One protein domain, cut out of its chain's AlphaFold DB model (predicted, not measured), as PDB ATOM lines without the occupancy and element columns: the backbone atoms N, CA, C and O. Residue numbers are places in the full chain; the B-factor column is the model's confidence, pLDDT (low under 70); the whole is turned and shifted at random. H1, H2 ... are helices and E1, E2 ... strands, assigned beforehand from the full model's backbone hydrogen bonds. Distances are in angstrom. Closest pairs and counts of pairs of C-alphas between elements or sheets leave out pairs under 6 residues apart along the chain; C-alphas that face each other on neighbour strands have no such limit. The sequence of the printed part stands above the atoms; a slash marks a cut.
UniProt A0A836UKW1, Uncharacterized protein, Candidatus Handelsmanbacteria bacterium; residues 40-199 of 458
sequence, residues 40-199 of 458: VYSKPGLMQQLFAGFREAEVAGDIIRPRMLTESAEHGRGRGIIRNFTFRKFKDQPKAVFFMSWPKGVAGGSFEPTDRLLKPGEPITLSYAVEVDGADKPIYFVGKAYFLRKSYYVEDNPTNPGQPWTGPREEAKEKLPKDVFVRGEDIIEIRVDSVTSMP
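This is residues 40 to 199 of the 458 residues of an uncharacterized protein of Candidatus Handelsmanbacteria bacterium (UniProt A0A836UKW1). A closed barrel of six strands forms the body, and from it E5 and E7 run on to a small head made with E6, H4 and H5. H1 and H2 pack on the outside of the barrel, and H3 meets it beside E4. You have 160 printed residues, with five named helices and seven named strands in the order H1 H2 E1 H3 E2 E3 E4 E5 E6 H4 H5 E7; the class is mixed, helices and strands. Round the ring run E1 E2 E3 E7 E5 E4 and back to E1, antiparallel throughout. The whole is compact, with a radius of gyration of the C-alphas of 15.8 A and spans of 43 by 43 by 32 A.

Begin at E1, residues 59 to 64, where N 61 and O 80 of E2, residues 77 to 90, are 2.8 A apart. The hairpin of E2 and E3, residues 93 to 101, has N 97 and O 86 at 2.7 A. Next comes E7, residues 185 to 198, with N 98 and O 190 at 2.8 A. E4, E5 and E6, residues 123 to 130, 139 to 154 and 165 to 167, are a meander, each strand the antiparallel neighbour of the one before. Look for N 153 and O 185 at 2.8 A between E5 and E7, N 143 and O 126 at 2.7 A between E5 and E4, N 64 and O 125 at 2.8 A between E1 and E4, and N 152 and O 167 at 2.8 A between E5 and E6. Outside the barrel, H1, residues 44 to 50, has a height of 7.0 A over the sheet; its closest C-alphas to E3 are Pro 44 and Pro 94, 6.6 A. H2, residues 52 to 55, is over none of the strands. H3, residues 66 to 71, is on the barrel, its closest C-alphas to E4 being Pro 66 and Ile 124, 6.5 A. H4, residues 169 to 175, lies outside it, 9.6 A over the sheet. H5, residues 178 to 181, is close to H4 but not clearly touching, closest C-alphas Lys 173 and Phe 181, 6.3 A. Every O i to N i+4 pair is within hydrogen-bond range in H4, against 1 of 3 in H1, with 3 of 4 O i to N i+3 pairs, and 1 of 2 in H3; H2 and H5 are too short for such a pair.

Find C-alpha 44 at (57.303, 85.805, 9.778), where H1 begins. E2 spans 26.4 A, E3 25.5 A and E5 27.4 A; E5 bends by 110 degrees at residue 151. E7, 30.6 A, ends at C-alpha 198, (62.664, 87.517, 27.744).

The C-alphas farthest apart, of Asp 136 and Glu 174, are 46.1 A apart. The printed part has no cut, and the link from E3 to E4, 21 residues, is long. Mean pLDDT of the printed part is 88.5; residue 199 is under 70.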
ATOM      1  N   VAL A  40      62.012  81.769  21.309       84.69
ATOM      2  CA  VAL A  40      62.677  82.284  20.104       84.69
ATOM      3  C   VAL A  40      61.709  82.242  18.929       84.69
ATOM      4  O   VAL A  40      61.206  81.180  18.560       84.69
ATOM      5  N   TYR A  41      61.495  83.393  18.297       88.12
ATOM      6  CA  TYR A  41      60.623  83.551  17.140       88.12
ATOM      7  C   TYR A  41      61.451  83.885  15.903       88.12
ATOM      8  O   TYR A  41      62.224  84.837  15.893       88.12
ATOM      9  N   SER A  42      61.274  83.099  14.843       88.12
ATOM     10  CA  SER A  42      61.958  83.282  13.550       88.12
ATOM     11  C   SER A  42      61.020  83.183  12.343       88.12
ATOM     12  O   SER A  42      61.417  83.459  11.210       88.12
ATOM     13  N   LYS A  43      59.759  82.784  12.564       89.88
ATOM     14  CA  LYS A  43      58.744  82.653  11.513       89.88
ATOM     15  C   LYS A  43      58.026  83.992  11.306       89.88
ATOM     16  O   LYS A  43      57.498  84.518  12.287       89.88
ATOM     17  N   PRO A  44      57.922  84.507  10.064       88.38
ATOM     18  CA  PRO A  44      57.303  85.805   9.778       88.38
ATOM     19  C   PRO A  44      55.912  86.002  10.383       88.38
ATOM     20  O   PRO A  44      55.687  87.008  11.041       88.38
ATOM     21  N   GLY A  45      55.014  85.019  10.246       86.88
ATOM     22  CA  GLY A  45      53.646  85.137  10.768       86.88
ATOM     23  C   GLY A  45      53.565  85.276  12.293       86.88
ATOM     24  O   GLY A  45      52.701  85.989  12.785       86.88
ATOM     25  N   LEU A  46      54.489  84.653  13.038       87.88
ATOM     26  CA  LEU A  46      54.564  84.824  14.494       87.88
ATOM     27  C   LEU A  46      55.163  86.186  14.849       87.88
ATOM     28  O   LEU A  46      54.640  86.892  15.697       87.88
ATOM     29  N   MET A  47      56.238  86.573  14.161       90.38
ATOM     30  CA  MET A  47      56.914  87.849  14.393       90.38
ATOM     31  C   MET A  47      56.036  89.061  14.062       90.38
ATOM     32  O   MET A  47      56.132  90.076  14.735       90.38
ATOM     33  N   GLN A  48      55.152  88.956  13.065       90.00
ATOM     34  CA  GLN A  48      54.246  90.040  12.686       90.00
ATOM     35  C   GLN A  48      53.378  90.516  13.857       90.00
ATOM     36  O   GLN A  48      53.194  91.719  14.012       90.00
ATOM     37  N   GLN A  49      52.879  89.588  14.676       87.69
ATOM     38  CA  GLN A  49      52.067  89.912  15.852       87.69
ATOM     39  C   GLN A  49      52.904  90.594  16.939       87.69
ATOM     40  O   GLN A  49      52.451  91.543  17.563       87.69
ATOM     41  N   LEU A  50      54.160  90.170  17.113       88.31
ATOM     42  CA  LEU A  50      55.071  90.741  18.113       88.31
ATOM     43  C   LEU A  50      55.506  92.175  17.790       88.31
ATOM     44  O   LEU A  50      55.955  92.893  18.676       88.31
ATOM     45  N   PHE A  51      55.444  92.570  16.517       90.88
ATOM     46  CA  PHE A  51      55.911  93.877  16.044       90.88
ATOM     47  C   PHE A  51      54.764  94.863  15.806       90.88
ATOM     48  O   PHE A  51      55.016  95.989  15.382       90.88
ATOM     49  N   ALA A  52      53.514  94.459  16.060       85.31
ATOM     50  CA  ALA A  52      52.339  95.303  15.853       85.31
ATOM     51  C   ALA A  52      52.454  96.638  16.607       85.31
ATOM     52  O   ALA A  52      52.238  97.690  16.006       85.31
ATOM     53  N   GLY A  53      52.948  96.600  17.852       84.12
ATOM     54  CA  GLY A  53      53.133  97.788  18.690       84.12
ATOM     55  C   GLY A  53      54.078  98.853  18.120       84.12
ATOM     56  O   GLY A  53      53.979 100.009  18.509       84.12
ATOM     57  N   PHE A  54      54.939  98.532  17.142       88.69
ATOM     58  CA  PHE A  54      55.779  99.545  16.475       88.69
ATOM     59  C   PHE A  54      54.971 100.554  15.658       88.69
ATOM     60  O   PHE A  54      55.500 101.592  15.282       88.69
ATOM     61  N   ARG A  55      53.722 100.226  15.311       82.31
ATOM     62  CA  ARG A  55      52.829 101.111  14.551       82.31
ATOM     63  C   ARG A  55      51.971 101.995  15.449       82.31
ATOM     64  O   ARG A  55      51.341 102.915  14.950       82.31
ATOM     65  N   GLU A  56      51.912 101.675  16.735       80.56
ATOM     66  CA  GLU A  56      50.983 102.280  17.693       80.56
ATOM     67  C   GLU A  56      51.714 103.143  18.725       80.56
ATOM     68  O   GLU A  56      51.122 104.060  19.289       80.56
ATOM     69  N   ALA A  57      53.005 102.880  18.956       82.38
ATOM     70  CA  ALA A  57      53.813 103.599  19.926       82.38
ATOM     71  C   ALA A  57      55.263 103.776  19.459       82.38
ATOM     72  O   ALA A  57      55.816 102.959  18.717       82.38
ATOM     73  N   GLU A  58      55.916 104.822  19.971       87.38
ATOM     74  CA  GLU A  58      57.360 104.980  19.827       87.38
ATOM     75  C   GLU A  58      58.090 103.936  20.676       87.38
ATOM     76  O   GLU A  58      58.120 104.002  21.906       87.38
ATOM     77  N   VAL A  59      58.724 102.971  20.011       92.88
ATOM     78  CA  VAL A  59      59.502 101.931  20.687       92.88
ATOM     79  C   VAL A  59      60.983 102.269  20.625       92.88
ATOM     80  O   VAL A  59      61.613 102.205  19.570       92.88
ATOM     81  N   ALA A  60      61.566 102.607  21.774       93.75
ATOM     82  CA  ALA A  60      63.008 102.769  21.892       93.75
ATOM     83  C   ALA A  60      63.720 101.410  21.788       93.75
ATOM     84  O   ALA A  60      63.315 100.424  22.408       93.75
ATOM     85  N   GLY A  61      64.808 101.382  21.023       92.75
ATOM     86  CA  GLY A  61      65.681 100.228  20.876       92.75
ATOM     87  C   GLY A  61      67.130 100.564  21.210       92.75
ATOM     88  O   GLY A  61      67.663 101.585  20.761       92.75
ATOM     89  N   ASP A  62      67.773  99.683  21.970       92.25
ATOM     90  CA  ASP A  62      69.218  99.690  22.168       92.25
ATOM     91  C   ASP A  62      69.870  98.816  21.090       92.25
ATOM     92  O   ASP A  62      69.424  97.706  20.791       92.25
ATOM     93  N   ILE A  63      70.935  99.326  20.480       92.44
ATOM     94  CA  ILE A  63      71.621  98.681  19.365       92.44
ATOM     95  C   ILE A  63      73.117  98.598  19.633       92.44
ATOM     96  O   ILE A  63      73.758  99.555  20.067       92.44
ATOM     97  N   ILE A  64      73.684  97.427  19.367       89.25
ATOM     98  CA  ILE A  64      75.087  97.124  19.609       89.25
ATOM     99  C   ILE A  64      75.695  96.492  18.364       89.25
ATOM    100  O   ILE A  64      75.119  95.588  17.761       89.25
ATOM    101  N   ARG A  65      76.905  96.938  18.026       87.81
ATOM    102  CA  ARG A  65      77.809  96.333  17.047       87.81
ATOM    103  C   ARG A  65      78.759  95.393  17.797       87.81
ATOM    104  O   ARG A  65      79.736  95.871  18.378       87.81
ATOM    105  N   PRO A  66      78.535  94.065  17.800       79.69
ATOM    106  CA  PRO A  66      79.321  93.140  18.621       79.69
ATOM    107  C   PRO A  66      80.819  93.188  18.310       79.69
ATOM    108  O   PRO A  66      81.653  93.077  19.204       79.69
ATOM    109  N   ARG A  67      81.167  93.425  17.040       78.06
ATOM    110  CA  ARG A  67      82.549  93.641  16.608       78.06
ATOM    111  C   ARG A  67      83.193  94.825  17.339       78.06
ATOM    112  O   ARG A  67      84.299  94.690  17.856       78.06
ATOM    113  N   MET A  68      82.489  95.952  17.427       79.50
ATOM    114  CA  MET A  68      82.997  97.160  18.074       79.50
ATOM    115  C   MET A  68      83.174  96.983  19.578       79.50
ATOM    116  O   MET A  68      84.132  97.527  20.107       79.50
ATOM    117  N   LEU A  69      82.358  96.159  20.245       76.06
ATOM    118  CA  LEU A  69      82.570  95.844  21.664       76.06
ATOM    119  C   LEU A  69      83.927  95.180  21.932       76.06
ATOM    120  O   LEU A  69      84.440  95.268  23.044       76.06
ATOM    121  N   THR A  70      84.488  94.489  20.934       71.25
ATOM    122  CA  THR A  70      85.850  93.951  21.029       71.25
ATOM    123  C   THR A  70      86.909  94.951  20.599       71.25
ATOM    124  O   THR A  70      88.040  94.771  21.004       71.25
ATOM    125  N   GLU A  71      86.576  95.948  19.772       72.75
ATOM    126  CA  GLU A  71      87.538  96.893  19.184       72.75
ATOM    127  C   GLU A  71      87.639  98.231  19.948       72.75
ATOM    128  O   GLU A  71      88.615  98.970  19.805       72.75
ATOM    129  N   SER A  72      86.625  98.574  20.743       73.38
ATOM    130  CA  SER A  72      86.502  99.861  21.421       73.38
ATOM    131  C   SER A  72      85.717  99.749  22.727       73.38
ATOM    132  O   SER A  72      84.688  99.080  22.805       73.38
ATOM    133  N   ALA A  73      86.189 100.470  23.748       70.38
ATOM    134  CA  ALA A  73      85.471 100.626  25.005       70.38
ATOM    135  C   ALA A  73      84.228 101.525  24.847       70.38
ATOM    136  O   ALA A  73      83.228 101.294  25.511       70.38
ATOM    137  N   GLU A  74      84.246 102.492  23.933       77.19
ATOM    138  CA  GLU A  74      83.232 103.556  23.866       77.19
ATOM    139  C   GLU A  74      82.279 103.399  22.673       77.19
ATOM    140  O   GLU A  74      81.126 103.814  22.720       77.19
ATOM    141  N   HIS A  75      82.754 102.838  21.561       85.06
ATOM    142  CA  HIS A  75      82.043 102.915  20.283       85.06
ATOM    143  C   HIS A  75      81.168 101.696  19.987       85.06
ATOM    144  O   HIS A  75      81.369 100.599  20.503       85.06
ATOM    145  N   GLY A  76      80.221 101.884  19.068       87.25
ATOM    146  CA  GLY A  76      79.393 100.806  18.529       87.25
ATOM    147  C   GLY A  76      78.182 100.431  19.370       87.25
ATOM    148  O   GLY A  76      77.503  99.463  19.038       87.25
ATOM    149  N   ARG A  77      77.881 101.205  20.412       90.12
ATOM    150  CA  ARG A  77      76.604 101.170  21.125       90.12
ATOM    151  C   ARG A  77      75.790 102.400  20.758       90.12
ATOM    152  O   ARG A  77      76.352 103.480  20.580       90.12
ATOM    153  N   GLY A  78      74.481 102.248  20.660       93.06
ATOM    154  CA  GLY A  78      73.598 103.378  20.457       93.06
ATOM    155  C   GLY A  78      72.163 103.097  20.859       93.06
ATOM    156  O   GLY A  78      71.797 101.966  21.172       93.06
ATOM    157  N   ARG A  79      71.358 104.153  20.826       95.00
ATOM    158  CA  ARG A  79      69.919 104.119  21.068       95.00
ATOM    159  C   ARG A  79      69.191 104.886  19.975       95.00
ATOM    160  O   ARG A  79      69.638 105.953  19.557       95.00
ATOM    161  N   GLY A  80      68.066 104.351  19.529       95.06
ATOM    162  CA  GLY A  80      67.200 104.975  18.532       95.06
ATOM    163  C   GLY A  80      65.760 104.506  18.688       95.06
ATOM    164  O   GLY A  80      65.466 103.680  19.549       95.06
ATOM    165  N   ILE A  81      64.867 105.040  17.864       96.00
ATOM    166  CA  ILE A  81      63.444 104.700  17.853       96.00
ATOM    167  C   ILE A  81      63.174 103.760  16.685       96.00
ATOM    168  O   ILE A  81      63.573 104.038  15.554       96.00
ATOM    169  N   ILE A  82      62.502 102.644  16.948       95.69
ATOM    170  CA  ILE A  82      61.989 101.742  15.921       95.69
ATOM    171  C   ILE A  82      60.696 102.363  15.391       95.69
ATOM    172  O   ILE A  82      59.670 102.329  16.059       95.69
ATOM    173  N   ARG A  83      60.765 102.957  14.198       92.69
ATOM    174  CA  ARG A  83      59.653 103.673  13.557       92.69
ATOM    175  C   ARG A  83      58.630 102.739  12.936       92.69
ATOM    176  O   ARG A  83      57.441 103.013  12.944       92.69
ATOM    177  N   ASN A  84      59.100 101.665  12.305       92.94
ATOM    178  CA  ASN A  84      58.226 100.694  11.660       92.94
ATOM    179  C   ASN A  84      58.996  99.417  11.300       92.94
ATOM    180  O   ASN A  84      60.208  99.302  11.511       92.94
ATOM    181  N   PHE A  85      58.291  98.472  10.683       93.56
ATOM    182  CA  PHE A  85      58.875  97.274  10.109       93.56
ATOM    183  C   PHE A  85      58.169  96.849   8.816       93.56
ATOM    184  O   PHE A  85      57.004  97.154   8.566       93.56
ATOM    185  N   THR A  86      58.868  96.061   8.007       92.62
ATOM    186  CA  THR A  86      58.280  95.362   6.860       92.62
ATOM    187  C   THR A  86      58.905  93.983   6.685       92.62
ATOM    188  O   THR A  86      60.001  93.725   7.176       92.62
ATOM    189  N   PHE A  87      58.235  93.084   5.968       93.56
ATOM    190  CA  PHE A  87      58.827  91.815   5.557       93.56
ATOM    191  C   PHE A  87      59.342  91.927   4.129       93.56
ATOM    192  O   PHE A  87      58.576  92.178   3.202       93.56
ATOM    193  N   ARG A  88      60.643  91.695   3.940       92.62
ATOM    194  CA  ARG A  88      61.254  91.632   2.607       92.62
ATOM    195  C   ARG A  88      61.745  90.223   2.324       92.62
ATOM    196  O   ARG A  88      62.126  89.486   3.236       92.62
ATOM    197  N   LYS A  89      61.723  89.830   1.053       91.56
ATOM    198  CA  LYS A  89      62.217  88.525   0.612       91.56
ATOM    199  C   LYS A  89      63.748  88.542   0.591       91.56
ATOM    200  O   LYS A  89      64.342  89.329  -0.138       91.56
ATOM    201  N   PHE A  90      64.377  87.659   1.364       86.94
ATOM    202  CA  PHE A  90      65.819  87.417   1.324       86.94
ATOM    203  C   PHE A  90      66.052  85.959   0.943       86.94
ATOM    204  O   PHE A  90      65.741  85.055   1.720       86.94
ATOM    205  N   LYS A  91      66.604  85.727  -0.254       85.12
ATOM    206  CA  LYS A  91      66.672  84.383  -0.850       85.12
ATOM    207  C   LYS A  91      65.272  83.733  -0.829       85.12
ATOM    208  O   LYS A  91      64.330  84.318  -1.366       85.12
ATOM    209  N   ASP A  92      65.119  82.598  -0.150       77.56
ATOM    210  CA  ASP A  92      63.879  81.812  -0.126       77.56
ATOM    211  C   ASP A  92      62.966  82.103   1.072       77.56
ATOM    212  O   ASP A  92      61.914  81.483   1.205       77.56
ATOM    213  N   GLN A  93      63.336  83.030   1.967       84.25
ATOM    214  CA  GLN A  93      62.545  83.315   3.169       84.25
ATOM    215  C   GLN A  93      62.266  84.814   3.348       84.25
ATOM    216  O   GLN A  93      63.179  85.634   3.219       84.25
ATOM    217  N   PRO A  94      61.026  85.203   3.704       91.19
ATOM    218  CA  PRO A  94      60.766  86.550   4.186       91.19
ATOM    219  C   PRO A  94      61.494  86.767   5.517       91.19
ATOM    220  O   PRO A  94      61.426  85.914   6.406       91.19
ATOM    221  N   LYS A  95      62.166  87.910   5.669       93.62
ATOM    222  CA  LYS A  95      62.745  88.367   6.941       93.62
ATOM    223  C   LYS A  95      62.219  89.751   7.275       93.62
ATOM    224  O   LYS A  95      61.914  90.533   6.372       93.62
ATOM    225  N   ALA A  96      62.092  90.026   8.567       95.00
ATOM    226  CA  ALA A  96      61.685  91.339   9.030       95.00
ATOM    227  C   ALA A  96      62.817  92.340   8.781       95.00
ATOM    228  O   ALA A  96      63.996  92.012   8.919       95.00
ATOM    229  N   VAL A  97      62.451  93.554   8.401       96.00
ATOM    230  CA  VAL A  97      63.342  94.700   8.265       96.00
ATOM    231  C   VAL A  97      62.780  95.798   9.142       96.00
ATOM    232  O   VAL A  97      61.654  96.235   8.915       96.00
ATOM    233  N   PHE A  98      63.544  96.203  10.149       96.56
ATOM    234  CA  PHE A  98      63.188  97.300  11.036       96.56
ATOM    235  C   PHE A  98      63.741  98.603  10.479       96.56
ATOM    236  O   PHE A  98      64.854  98.638   9.945       96.56
ATOM    237  N   PHE A  99      62.956  99.661  10.633       95.69
ATOM    238  CA  PHE A  99      63.338 101.030  10.332       95.69
ATOM    239  C   PHE A  99      63.611 101.726  11.653       95.69
ATOM    240  O   PHE A  99      62.687 102.001  12.413       95.69
ATOM    241  N   MET A 100      64.886 101.939  11.955       97.00
ATOM    242  CA  MET A 100      65.313 102.545  13.209       97.00
ATOM    243  C   MET A 100      65.911 103.915  12.922       97.00
ATOM    244  O   MET A 100      66.777 104.019  12.054       97.00
ATOM    245  N   SER A 101      65.485 104.946  13.654       96.81
ATOM    246  CA  SER A 101      66.109 106.273  13.603       96.81
ATOM    247  C   SER A 101      67.624 106.160  13.767       96.81
ATOM    248  O   SER A 101      68.107 105.239  14.436       96.81
ATOM    249  N   TRP A 102      68.384 107.097  13.198       95.44
ATOM    250  CA  TRP A 102      69.839 107.090  13.344       95.44
ATOM    251  C   TRP A 102      70.260 106.914  14.819       95.44
ATOM    252  O   TRP A 102      69.887 107.749  15.654       95.44
ATOM    253  N   PRO A 103      70.995 105.841  15.179       94.94
ATOM    254  CA  PRO A 103      71.292 105.580  16.579       94.94
ATOM    255  C   PRO A 103      72.238 106.631  17.149       94.94
ATOM    256  O   PRO A 103      73.345 106.840  16.645       94.94
ATOM    257  N   LYS A 104      71.822 107.262  18.244       93.94
ATOM    258  CA  LYS A 104      72.688 108.144  19.027       93.94
ATOM    259  C   LYS A 104      73.624 107.288  19.862       93.94
ATOM    260  O   LYS A 104      73.173 106.341  20.502       93.94
ATOM    261  N   GLY A 105      74.913 107.611  19.840       89.75
ATOM    262  CA  GLY A 105      75.898 106.935  20.672       89.75
ATOM    263  C   GLY A 105      75.599 107.093  22.166       89.75
ATOM    264  O   GLY A 105      74.973 108.068  22.583       89.75
ATOM    265  N   VAL A 106      76.015 106.113  22.963       84.38
ATOM    266  CA  VAL A 106      75.866 106.109  24.428       84.38
ATOM    267  C   VAL A 106      77.237 106.103  25.102       84.38
ATOM    268  O   VAL A 106      78.222 105.700  24.487       84.38
ATOM    269  N   ALA A 107      77.292 106.557  26.360       72.06
ATOM    270  CA  ALA A 107      78.515 106.616  27.171       72.06
ATOM    271  C   ALA A 107      79.674 107.389  26.499       72.06
ATOM    272  O   ALA A 107      80.821 106.955  26.514       72.06
ATOM    273  N   GLY A 108      79.362 108.520  25.853       73.25
ATOM    274  CA  GLY A 108      80.352 109.414  25.233       73.25
ATOM    275  C   GLY A 108      80.939 108.938  23.897       73.25
ATOM    276  O   GLY A 108      81.641 109.703  23.239       73.25
ATOM    277  N   GLY A 109      80.638 107.714  23.449       81.88
ATOM    278  CA  GLY A 109      81.124 107.182  22.176       81.88
ATOM    279  C   GLY A 109      80.184 107.404  20.990       81.88
ATOM    280  O   GLY A 109      79.015 107.742  21.150       81.88
ATOM    281  N   SER A 110      80.683 107.160  19.771       89.31
ATOM    282  CA  SER A 110      79.861 107.114  18.554       89.31
ATOM    283  C   SER A 110      79.379 105.692  18.250       89.31
ATOM    284  O   SER A 110      80.142 104.726  18.356       89.31
ATOM    285  N   PHE A 111      78.132 105.552  17.796       93.06
ATOM    286  CA  PHE A 111      77.634 104.282  17.256       93.06
ATOM    287  C   PHE A 111      78.382 103.879  15.970       93.06
ATOM    288  O   PHE A 111      78.740 102.715  15.761       93.06
ATOM    289  N   GLU A 112      78.684 104.863  15.126       92.44
ATOM    290  CA  GLU A 112      79.457 104.701  13.900       92.44
ATOM    291  C   GLU A 112      80.581 105.748  13.883       92.44
ATOM    292  O   GLU A 112      80.371 106.882  13.449       92.44
ATOM    293  N   PRO A 113      81.769 105.425  14.419       89.12
ATOM    294  CA  PRO A 113      82.905 106.331  14.343       89.12
ATOM    295  C   PRO A 113      83.435 106.396  12.901       89.12
ATOM    296  O   PRO A 113      83.284 105.455  12.114       89.12
ATOM    297  N   THR A 114      84.064 107.517  12.549       86.94
ATOM    298  CA  THR A 114      84.461 107.857  11.169       86.94
ATOM    299  C   THR A 114      85.469 106.885  10.554       86.94
ATOM    300  O   THR A 114      85.536 106.752   9.336       86.94
ATOM    301  N   ASP A 115      86.239 106.177  11.377       84.56
ATOM    302  CA  ASP A 115      87.242 105.188  10.980       84.56
ATOM    303  C   ASP A 115      86.704 103.740  10.952       84.56
ATOM    304  O   ASP A 115      87.403 102.820  10.511       84.56
ATOM    305  N   ARG A 116      85.464 103.509  11.414       86.12
ATOM    306  CA  ARG A 116      84.788 102.197  11.419       86.12
ATOM    307  C   ARG A 116      83.320 102.327  11.012       86.12
ATOM    308  O   ARG A 116      82.406 102.032  11.788       86.12
ATOM    309  N   LEU A 117      83.107 102.707   9.755       91.06
ATOM    310  CA  LEU A 117      81.778 102.794   9.145       91.06
ATOM    311  C   LEU A 117      81.043 101.442   9.131       91.06
ATOM    312  O   LEU A 117      81.670 100.379   9.065       91.06
ATOM    313  N   LEU A 118      79.712 101.495   9.186       91.62
ATOM    314  CA  LEU A 118      78.827 100.338   9.085       91.62
ATOM    315  C   LEU A 118      78.911  99.722   7.692       91.62
ATOM    316  O   LEU A 118      78.851 100.419   6.676       91.62
ATOM    317  N   LYS A 119      78.994  98.392   7.644       91.12
ATOM    318  CA  LYS A 119      79.034  97.645   6.381       91.12
ATOM    319  C   LYS A 119      77.785  96.782   6.224       91.12
ATOM    320  O   LYS A 119      77.422  96.095   7.177       91.12
ATOM    321  N   PRO A 120      77.128  96.767   5.049       93.56
ATOM    322  CA  PRO A 120      76.013  95.860   4.793       93.56
ATOM    323  C   PRO A 120      76.357  94.413   5.169       93.56
ATOM    324  O   PRO A 120      77.427  93.909   4.834       93.56
ATOM    325  N   GLY A 121      75.452  93.750   5.882       90.06
ATOM    326  CA  GLY A 121      75.654  92.412   6.432       90.06
ATOM    327  C   GLY A 121      76.419  92.369   7.758       90.06
ATOM    328  O   GLY A 121      76.609  91.276   8.288       90.06
ATOM    329  N   GLU A 122      76.834  93.510   8.321       90.25
ATOM    330  CA  GLU A 122      77.438  93.557   9.652       90.25
ATOM    331  C   GLU A 122      76.431  93.063  10.708       90.25
ATOM    332  O   GLU A 122      75.297  93.552  10.741       90.25
ATOM    333  N   PRO A 123      76.801  92.089  11.558       88.75
ATOM    334  CA  PRO A 123      75.928  91.614  12.622       88.75
ATOM    335  C   PRO A 123      75.656  92.700  13.660       88.75
ATOM    336  O   PRO A 123      76.556  93.438  14.060       88.75
ATOM    337  N   ILE A 124      74.417  92.739  14.132       89.44
ATOM    338  CA  ILE A 124      73.901  93.694  15.102       89.44
ATOM    339  C   ILE A 124      73.134  92.927  16.180       89.44
ATOM    340  O   ILE A 124      72.346  92.026  15.876       89.44
ATOM    341  N   THR A 125      73.326  93.325  17.432       86.44
ATOM    342  CA  THR A 125      72.417  92.963  18.520       86.44
ATOM    343  C   THR A 125      71.465  94.123  18.741       86.44
ATOM    344  O   THR A 125      71.903  95.245  18.990       86.44
ATOM    345  N   LEU A 126      70.168  93.855  18.634       90.38
ATOM    346  CA  LEU A 126      69.107  94.819  18.905       90.38
ATOM    347  C   LEU A 126      68.346  94.367  20.147       90.38
ATOM    348  O   LEU A 126      68.066  93.178  20.278       90.38
ATOM    349  N   SER A 127      67.946  95.285  21.012       90.44
ATOM    350  CA  SER A 127      66.949  95.004  22.036       90.44
ATOM    351  C   SER A 127      65.930  96.121  22.160       90.44
ATOM    352  O   SER A 127      66.211  97.270  21.834       90.44
ATOM    353  N   TYR A 128      64.723  95.767  22.587       91.44
ATOM    354  CA  TYR A 128      63.616  96.700  22.776       91.44
ATOM    355  C   TYR A 128      62.566  96.074  23.696       91.44
ATOM    356  O   TYR A 128      62.548  94.858  23.895       91.44
ATOM    357  N   ALA A 129      61.680  96.899  24.246       89.88
ATOM    358  CA  ALA A 129      60.513  96.444  24.992       89.88
ATOM    359  C   ALA A 129      59.247  96.969  24.320       89.88
ATOM    360  O   ALA A 129      59.200  98.135  23.936       89.88
ATOM    361  N   VAL A 130      58.238  96.116  24.170       89.00
ATOM    362  CA  VAL A 130      56.968  96.489  23.539       89.00
ATOM    363  C   VAL A 130      55.813  95.761  24.217       89.00
ATOM    364  O   VAL A 130      55.983  94.650  24.730       89.00
ATOM    365  N   GLU A 131      54.650  96.398  24.254       86.56
ATOM    366  CA  GLU A 131      53.407  95.745  24.655       86.56
ATOM    367  C   GLU A 131      52.980  94.748  23.579       86.56
ATOM    368  O   GLU A 131      53.103  95.003  22.381       86.56
ATOM    369  N   VAL A 132      52.547  93.567  24.012       83.88
ATOM    370  CA  VAL A 132      52.140  92.485  23.118       83.88
ATOM    371  C   VAL A 132      50.838  91.906  23.636       83.88
ATOM    372  O   VAL A 132      50.713  91.631  24.832       83.88
ATOM    373  N   ASP A 133      49.896  91.671  22.728       80.94
ATOM    374  CA  ASP A 133      48.611  91.063  23.056       80.94
ATOM    375  C   ASP A 133      48.786  89.754  23.836       80.94
ATOM    376  O   ASP A 133      49.523  88.842  23.445       80.94
ATOM    377  N   GLY A 134      48.078  89.653  24.962       77.25
ATOM    378  CA  GLY A 134      48.125  88.492  25.849       77.25
ATOM    379  C   GLY A 134      49.282  88.482  26.855       77.25
ATOM    380  O   GLY A 134      49.408  87.503  27.596       77.25
ATOM    381  N   ALA A 135      50.107  89.533  26.912       79.06
ATOM    382  CA  ALA A 135      51.069  89.756  27.987       79.06
ATOM    383  C   ALA A 135      50.525  90.746  29.033       79.06
ATOM    384  O   ALA A 135      49.940  91.765  28.686       79.06
ATOM    385  N   ASP A 136      50.775  90.482  30.320       74.19
ATOM    386  CA  ASP A 136      50.333  91.369  31.414       74.19
ATOM    387  C   ASP A 136      51.192  92.648  31.538       74.19
ATOM    388  O   ASP A 136      50.835  93.581  32.253       74.19
ATOM    389  N   LYS A 137      52.381  92.658  30.918       78.50
ATOM    390  CA  LYS A 137      53.392  93.728  30.969       78.50
ATOM    391  C   LYS A 137      54.157  93.776  29.639       78.50
ATOM    392  O   LYS A 137      54.207  92.747  28.958       78.50
ATOM    393  N   PRO A 138      54.825  94.899  29.303       83.62
ATOM    394  CA  PRO A 138      55.715  94.958  28.148       83.62
ATOM    395  C   PRO A 138      56.746  93.825  28.156       83.62
ATOM    396  O   PRO A 138      57.401  93.569  29.174       83.62
ATOM    397  N   ILE A 139      56.903  93.161  27.013       84.75
ATOM    398  CA  ILE A 139      57.854  92.066  26.832       84.75
ATOM    399  C   ILE A 139      59.156  92.628  26.278       84.75
ATOM    400  O   ILE A 139      59.162  93.404  25.322       84.75
ATOM    401  N   TYR A 140      60.270  92.216  26.877       86.62
ATOM    402  CA  TYR A 140      61.598  92.570  26.399       86.62
ATOM    403  C   TYR A 140      62.069  91.567  25.350       86.62
ATOM    404  O   TYR A 140      62.023  90.355  25.569       86.62
ATOM    405  N   PHE A 141      62.562  92.069  24.226       87.69
ATOM    406  CA  PHE A 141      63.065  91.269  23.120       87.69
ATOM    407  C   PHE A 141      64.542  91.536  22.869       87.69
ATOM    408  O   PHE A 141      65.010  92.669  22.956       87.69
ATOM    409  N   VAL A 142      65.263  90.481  22.489       87.69
ATOM    410  CA  VAL A 142      66.621  90.567  21.937       87.69
ATOM    411  C   VAL A 142      66.617  89.975  20.532       87.69
ATOM    412  O   VAL A 142      66.260  88.815  20.334       87.69
ATOM    413  N   GLY A 143      66.988  90.775  19.540       87.44
ATOM    414  CA  GLY A 143      67.013  90.420  18.128       87.44
ATOM    415  C   GLY A 143      68.400  90.011  17.643       87.44
ATOM    416  O   GLY A 143      69.377  90.736  17.835       87.44
ATOM    417  N   LYS A 144      68.468  88.882  16.926       87.19
ATOM    418  CA  LYS A 144      69.597  88.549  16.051       87.19
ATOM    419  C   LYS A 144      69.406  89.290  14.736       87.19
ATOM    420  O   LYS A 144      68.503  88.956  13.962       87.19
ATOM    421  N   ALA A 145      70.255  90.280  14.491       92.06
ATOM    422  CA  ALA A 145      70.020  91.238  13.434       92.06
ATOM    423  C   ALA A 145      71.274  91.526  12.595       92.06
ATOM    424  O   ALA A 145      72.391  91.169  12.962       92.06
ATOM    425  N   TYR A 146      71.075  92.145  11.433       94.44
ATOM    426  CA  TYR A 146      72.131  92.498  10.492       94.44
ATOM    427  C   TYR A 146      71.844  93.868   9.886       94.44
ATOM    428  O   TYR A 146      70.736  94.117   9.405       94.44
ATOM    429  N   PHE A 147      72.844  94.742   9.870       96.19
ATOM    430  CA  PHE A 147      72.742  96.028   9.192       96.19
ATOM    431  C   PHE A 147      72.575  95.815   7.682       96.19
ATOM    432  O   PHE A 147      73.301  95.023   7.079       96.19
ATOM    433  N   LEU A 148      71.624  96.509   7.060       95.81
ATOM    434  CA  LEU A 148      71.415  96.454   5.613       95.81
ATOM    435  C   LEU A 148      72.004  97.678   4.925       95.81
ATOM    436  O   LEU A 148      72.882  97.542   4.077       95.81
ATOM    437  N   ARG A 149      71.488  98.859   5.265       95.38
ATOM    438  CA  ARG A 149      71.860 100.132   4.646       95.38
ATOM    439  C   ARG A 149      71.373 101.306   5.487       95.38
ATOM    440  O   ARG A 149      70.498 101.148   6.341       95.38
ATOM    441  N   LYS A 150      71.919 102.482   5.191       96.31
ATOM    442  CA  LYS A 150      71.348 103.767   5.599       96.31
ATOM    443  C   LYS A 150      70.268 104.147   4.591       96.31
ATOM    444  O   LYS A 150      70.466 103.937   3.393       96.31
ATOM    445  N   SER A 151      69.166 104.691   5.078       96.25
ATOM    446  CA  SER A 151      68.041 105.123   4.251       96.25
ATOM    447  C   SER A 151      67.444 106.403   4.814       96.25
ATOM    448  O   SER A 151      67.698 106.768   5.956       96.25
ATOM    449  N   TYR A 152      66.623 107.060   4.012       96.38
ATOM    450  CA  TYR A 152      65.731 108.119   4.436       96.38
ATOM    451  C   TYR A 152      64.328 107.544   4.623       96.38
ATOM    452  O   TYR A 152      63.895 106.704   3.827       96.38
ATOM    453  N   TYR A 153      63.656 107.957   5.689       95.19
ATOM    454  CA  TYR A 153      62.333 107.489   6.082       95.19
ATOM    455  C   TYR A 153      61.346 108.643   6.058       95.19
ATOM    456  O   TYR A 153      61.622 109.703   6.613       95.19
ATOM    457  N   VAL A 154      60.188 108.410   5.450       93.38
ATOM    458  CA  VAL A 154      59.034 109.305   5.526       93.38
ATOM    459  C   VAL A 154      57.826 108.459   5.892       93.38
ATOM    460  O   VAL A 154      57.519 107.491   5.196       93.38
ATOM    461  N   GLU A 155      57.161 108.814   6.985       88.69
ATOM    462  CA  GLU A 155      56.012 108.074   7.510       88.69
ATOM    463  C   GLU A 155      54.821 108.097   6.541       88.69
ATOM    464  O   GLU A 155      54.311 107.045   6.154       88.69
ATOM    465  N   ASP A 156      54.462 109.289   6.062       86.06
ATOM    466  CA  ASP A 156      53.345 109.500   5.146       86.06
ATOM    467  C   ASP A 156      53.816 109.532   3.692       86.06
ATOM    468  O   ASP A 156      54.209 110.573   3.158       86.06
ATOM    469  N   ASN A 157      53.772 108.382   3.018       85.38
ATOM    470  CA  ASN A 157      54.075 108.320   1.594       85.38
ATOM    471  C   ASN A 157      52.891 108.835   0.744       85.38
ATOM    472  O   ASN A 157      51.858 108.163   0.682       85.38
ATOM    473  N   PRO A 158      53.042 109.937  -0.018       83.31
ATOM    474  CA  PRO A 158      51.966 110.463  -0.863       83.31
ATOM    475  C   PRO A 158      51.586 109.528  -2.022       83.31
ATOM    476  O   PRO A 158      50.483 109.622  -2.551       83.31
ATOM    477  N   THR A 159      52.477 108.613  -2.418       82.81
ATOM    478  CA  THR A 159      52.222 107.645  -3.503       82.81
ATOM    479  C   THR A 159      51.569 106.348  -3.026       82.81
ATOM    480  O   THR A 159      51.022 105.608  -3.840       82.81
ATOM    481  N   ASN A 160      51.621 106.054  -1.723       83.50
ATOM    482  CA  ASN A 160      51.031 104.852  -1.140       83.50
ATOM    483  C   ASN A 160      50.563 105.129   0.302       83.50
ATOM    484  O   ASN A 160      51.314 104.870   1.248       83.50
ATOM    485  N   PRO A 161      49.346 105.678   0.475       80.00
ATOM    486  CA  PRO A 161      48.810 106.018   1.788       80.00
ATOM    487  C   PRO A 161      48.788 104.811   2.738       80.00
ATOM    488  O   PRO A 161      48.330 103.728   2.376       80.00
ATOM    489  N   GLY A 162      49.282 105.001   3.964       78.06
ATOM    490  CA  GLY A 162      49.344 103.955   4.995       78.06
ATOM    491  C   GLY A 162      50.592 103.065   4.955       78.06
ATOM    492  O   GLY A 162      50.706 102.145   5.766       78.06
ATOM    493  N   GLN A 163      51.543 103.319   4.049       85.25
ATOM    494  CA  GLN A 163      52.871 102.704   4.089       85.25
ATOM    495  C   GLN A 163      53.968 103.767   4.066       85.25
ATOM    496  O   GLN A 163      53.901 104.681   3.245       85.25
ATOM    497  N   PRO A 164      55.028 103.621   4.877       89.69
ATOM    498  CA  PRO A 164      56.128 104.566   4.845       89.69
ATOM    499  C   PRO A 164      56.927 104.461   3.549       89.69
ATOM    500  O   PRO A 164      57.112 103.377   2.981       89.69
ATOM    501  N   TRP A 165      57.467 105.592   3.112       92.69
ATOM    502  CA  TRP A 165      58.467 105.634   2.056       92.69
ATOM    503  C   TRP A 165      59.856 105.391   2.658       92.69
ATOM    504  O   TRP A 165      60.216 105.984   3.676       92.69
ATOM    505  N   THR A 166      60.647 104.516   2.029       93.19
ATOM    506  CA  THR A 166      62.046 104.268   2.419       93.19
ATOM    507  C   THR A 166      62.943 104.128   1.199       93.19
ATOM    508  O   THR A 166      62.624 103.384   0.271       93.19
ATOM    509  N   GLY A 167      64.097 104.788   1.215       92.62
ATOM    510  CA  GLY A 167      65.047 104.743   0.104       92.62
ATOM    511  C   GLY A 167      66.262 105.641   0.327       92.62
ATOM    512  O   GLY A 167      66.404 106.223   1.400       92.62
ATOM    513  N   PRO A 168      67.173 105.749  -0.651       93.81
ATOM    514  CA  PRO A 168      68.272 106.709  -0.609       93.81
ATOM    515  C   PRO A 168      67.761 108.145  -0.451       93.81
ATOM    516  O   PRO A 168      66.766 108.527  -1.063       93.81
ATOM    517  N   ARG A 169      68.471 108.965   0.329       93.06
ATOM    518  CA  ARG A 169      68.081 110.362   0.579       93.06
ATOM    519  C   ARG A 169      67.958 111.189  -0.703       93.06
ATOM    520  O   ARG A 169      67.013 111.960  -0.835       93.06
ATOM    521  N   GLU A 170      68.878 111.006  -1.648       93.62
ATOM    522  CA  GLU A 170      68.849 111.727  -2.927       93.62
ATOM    523  C   GLU A 170      67.609 111.370  -3.753       93.62
ATOM    524  O   GLU A 170      66.930 112.253  -4.267       93.62
ATOM    525  N   GLU A 171      67.224 110.091  -3.775       92.94
ATOM    526  CA  GLU A 171      66.000 109.651  -4.449       92.94
ATOM    527  C   GLU A 171      64.748 110.244  -3.783       92.94
ATOM    528  O   GLU A 171      63.806 110.642  -4.467       92.94
ATOM    529  N   ALA A 172      64.746 110.350  -2.450       91.00
ATOM    530  CA  ALA A 172      63.663 110.994  -1.708       91.00
ATOM    531  C   ALA A 172      63.505 112.462  -2.122       91.00
ATOM    532  O   ALA A 172      62.394 112.932  -2.345       91.00
ATOM    533  N   LYS A 173      64.630 113.174  -2.247       92.12
ATOM    534  CA  LYS A 173      64.679 114.592  -2.615       92.12
ATOM    535  C   LYS A 173      64.184 114.845  -4.042       92.12
ATOM    536  O   LYS A 173      63.610 115.898  -4.297       92.12
ATOM    537  N   GLU A 174      64.405 113.900  -4.953       92.31
ATOM    538  CA  GLU A 174      63.941 113.981  -6.342       92.31
ATOM    539  C   GLU A 174      62.463 113.602  -6.501       92.31
ATOM    540  O   GLU A 174      61.749 114.223  -7.287       92.31
ATOM    541  N   LYS A 175      61.998 112.571  -5.782       90.44
ATOM    542  CA  LYS A 175      60.666 111.979  -5.995       90.44
ATOM    543  C   LYS A 175      59.572 112.537  -5.092       90.44
ATOM    544  O   LYS A 175      58.398 112.410  -5.441       90.44
ATOM    545  N   LEU A 176      59.918 113.084  -3.929       90.81
ATOM    546  CA  LEU A 176      58.936 113.546  -2.952       90.81
ATOM    547  C   LEU A 176      58.761 115.069  -3.007       90.81
ATOM    548  O   LEU A 176      59.737 115.801  -3.184       90.81
ATOM    549  N   PRO A 177      57.531 115.571  -2.791       91.94
ATOM    550  CA  PRO A 177      57.294 116.992  -2.569       91.94
ATOM    551  C   PRO A 177      58.169 117.543  -1.436       91.94
ATOM    552  O   PRO A 177      58.436 116.855  -0.449       91.94
ATOM    553  N   LYS A 178      58.605 118.803  -1.548       91.44
ATOM    554  CA  LYS A 178      59.542 119.418  -0.591       91.44
ATOM    555  C   LYS A 178      59.012 119.408   0.847       91.44
ATOM    556  O   LYS A 178      59.785 119.164   1.766       91.44
ATOM    557  N   ASP A 179      57.721 119.661   1.037       90.56
ATOM    558  CA  ASP A 179      57.038 119.661   2.336       90.56
ATOM    559  C   ASP A 179      56.950 118.259   2.964       90.56
ATOM    560  O   ASP A 179      56.955 118.120   4.185       90.56
ATOM    561  N   VAL A 180      56.902 117.211   2.139       90.00
ATOM    562  CA  VAL A 180      56.958 115.809   2.571       90.00
ATOM    563  C   VAL A 180      58.398 115.429   2.908       90.00
ATOM    564  O   VAL A 180      58.655 114.871   3.971       90.00
ATOM    565  N   PHE A 181      59.351 115.787   2.041       91.50
ATOM    566  CA  PHE A 181      60.767 115.496   2.236       91.50
ATOM    567  C   PHE A 181      61.278 116.057   3.564       91.50
ATOM    568  O   PHE A 181      61.865 115.311   4.328       91.50
ATOM    569  N   VAL A 182      61.009 117.324   3.898       91.81
ATOM    570  CA  VAL A 182      61.520 117.938   5.144       91.81
ATOM    571  C   VAL A 182      60.989 117.304   6.435       91.81
ATOM    572  O   VAL A 182      61.568 117.542   7.492       91.81
ATOM    573  N   ARG A 183      59.910 116.514   6.367       90.50
ATOM    574  CA  ARG A 183      59.357 115.771   7.509       90.50
ATOM    575  C   ARG A 183      60.032 114.416   7.728       90.50
ATOM    576  O   ARG A 183      59.790 113.787   8.752       90.50
ATOM    577  N   GLY A 184      60.846 113.953   6.780       92.31
ATOM    578  CA  GLY A 184      61.549 112.683   6.900       92.31
ATOM    579  C   GLY A 184      62.810 112.753   7.757       92.31
ATOM    580  O   GLY A 184      63.339 113.826   8.061       92.31
ATOM    581  N   GLU A 185      63.366 111.589   8.069       95.25
ATOM    582  CA  GLU A 185      64.591 111.459   8.862       95.25
ATOM    583  C   GLU A 185      65.545 110.396   8.299       95.25
ATOM    584  O   GLU A 185      65.137 109.471   7.592       95.25
ATOM    585  N   ASP A 186      66.832 110.516   8.630       95.38
ATOM    586  CA  ASP A 186      67.808 109.473   8.326       95.38
ATOM    587  C   ASP A 186      67.652 108.302   9.308       95.38
ATOM    588  O   ASP A 186      67.655 108.458  10.533       95.38
ATOM    589  N   ILE A 187      67.550 107.103   8.746       96.69
ATOM    590  CA  ILE A 187      67.367 105.847   9.463       96.69
ATOM    591  C   ILE A 187      68.441 104.834   9.071       96.69
ATOM    592  O   ILE A 187      69.123 104.942   8.045       96.69
ATOM    593  N   ILE A 188      68.534 103.776   9.865       97.00
ATOM    594  CA  ILE A 188      69.166 102.527   9.464       97.00
ATOM    595  C   ILE A 188      68.103 101.457   9.236       97.00
ATOM    596  O   ILE A 188      67.132 101.326   9.984       97.00
ATOM    597  N   GLU A 189      68.308 100.664   8.191       97.25
ATOM    598  CA  GLU A 189      67.517  99.469   7.941       97.25
ATOM    599  C   GLU A 189      68.246  98.249   8.502       97.25
ATOM    600  O   GLU A 189      69.410  97.988   8.171       97.25
ATOM    601  N   ILE A 190      67.549  97.479   9.332       96.88
ATOM    602  CA  ILE A 190      68.120  96.330  10.031       96.88
ATOM    603  C   ILE A 190      67.302  95.088   9.695       96.88
ATOM    604  O   ILE A 190      66.111  95.027   9.985       96.88
ATOM    605  N   ARG A 191      67.937  94.064   9.119       95.75
ATOM    606  CA  ARG A 191      67.314  92.749   8.939       95.75
ATOM    607  C   ARG A 191      67.294  92.013  10.270       95.75
ATOM    608  O   ARG A 191      68.356  91.793  10.844       95.75
ATOM    609  N   VAL A 192      66.128  91.575  10.716       94.44
ATOM    610  CA  VAL A 192      65.953  90.789  11.941       94.44
ATOM    611  C   VAL A 192      65.614  89.351  11.560       94.44
ATOM    612  O   VAL A 192      64.578  89.076  10.949       94.44
ATOM    613  N   ASP A 193      66.520  88.429  11.891       90.06
ATOM    614  CA  ASP A 193      66.387  87.011  11.542       90.06
ATOM    615  C   ASP A 193      65.588  86.233  12.589       90.06
ATOM    616  O   ASP A 193      64.858  85.298  12.244       90.06
ATOM    617  N   SER A 194      65.733  86.616  13.856       89.19
ATOM    618  CA  SER A 194      64.973  86.070  14.975       89.19
ATOM    619  C   SER A 194      64.935  87.050  16.138       89.19
ATOM    620  O   SER A 194      65.894  87.797  16.341       89.19
ATOM    621  N   VAL A 195      63.882  86.979  16.946       89.31
ATOM    622  CA  VAL A 195      63.780  87.676  18.233       89.31
ATOM    623  C   VAL A 195      63.566  86.671  19.354       89.31
ATOM    624  O   VAL A 195      62.822  85.704  19.200       89.31
ATOM    625  N   THR A 196      64.231  86.891  20.475       85.25
ATOM    626  CA  THR A 196      64.067  86.116  21.699       85.25
ATOM    627  C   THR A 196      63.259  86.945  22.683       85.25
ATOM    628  O   THR A 196      63.702  88.035  23.040       85.25
ATOM    629  N   SER A 197      62.092  86.459  23.108       83.19
ATOM    630  CA  SER A 197      61.353  87.064  24.216       83.19
ATOM    631  C   SER A 197      62.010  86.687  25.534       83.19
ATOM    632  O   SER A 197      62.336  85.524  25.786       83.19
ATOM    633  N   MET A 198      62.190  87.687  26.385       76.06
ATOM    634  CA  MET A 198      62.664  87.517  27.744       76.06
ATOM    635  C   MET A 198      61.476  87.743  28.686       76.06
ATOM    636  O   MET A 198      60.917  88.840  28.713       76.06
ATOM    637  N   PRO A 199      61.061  86.721  29.451       59.81
ATOM    638  CA  PRO A 199      59.832  86.771  30.241       59.81
ATOM    639  C   PRO A 199      59.906  87.689  31.473       59.81
ATOM    640  O   PRO A 199      58.867  88.004  32.047       59.81
TER     641      PRO A 199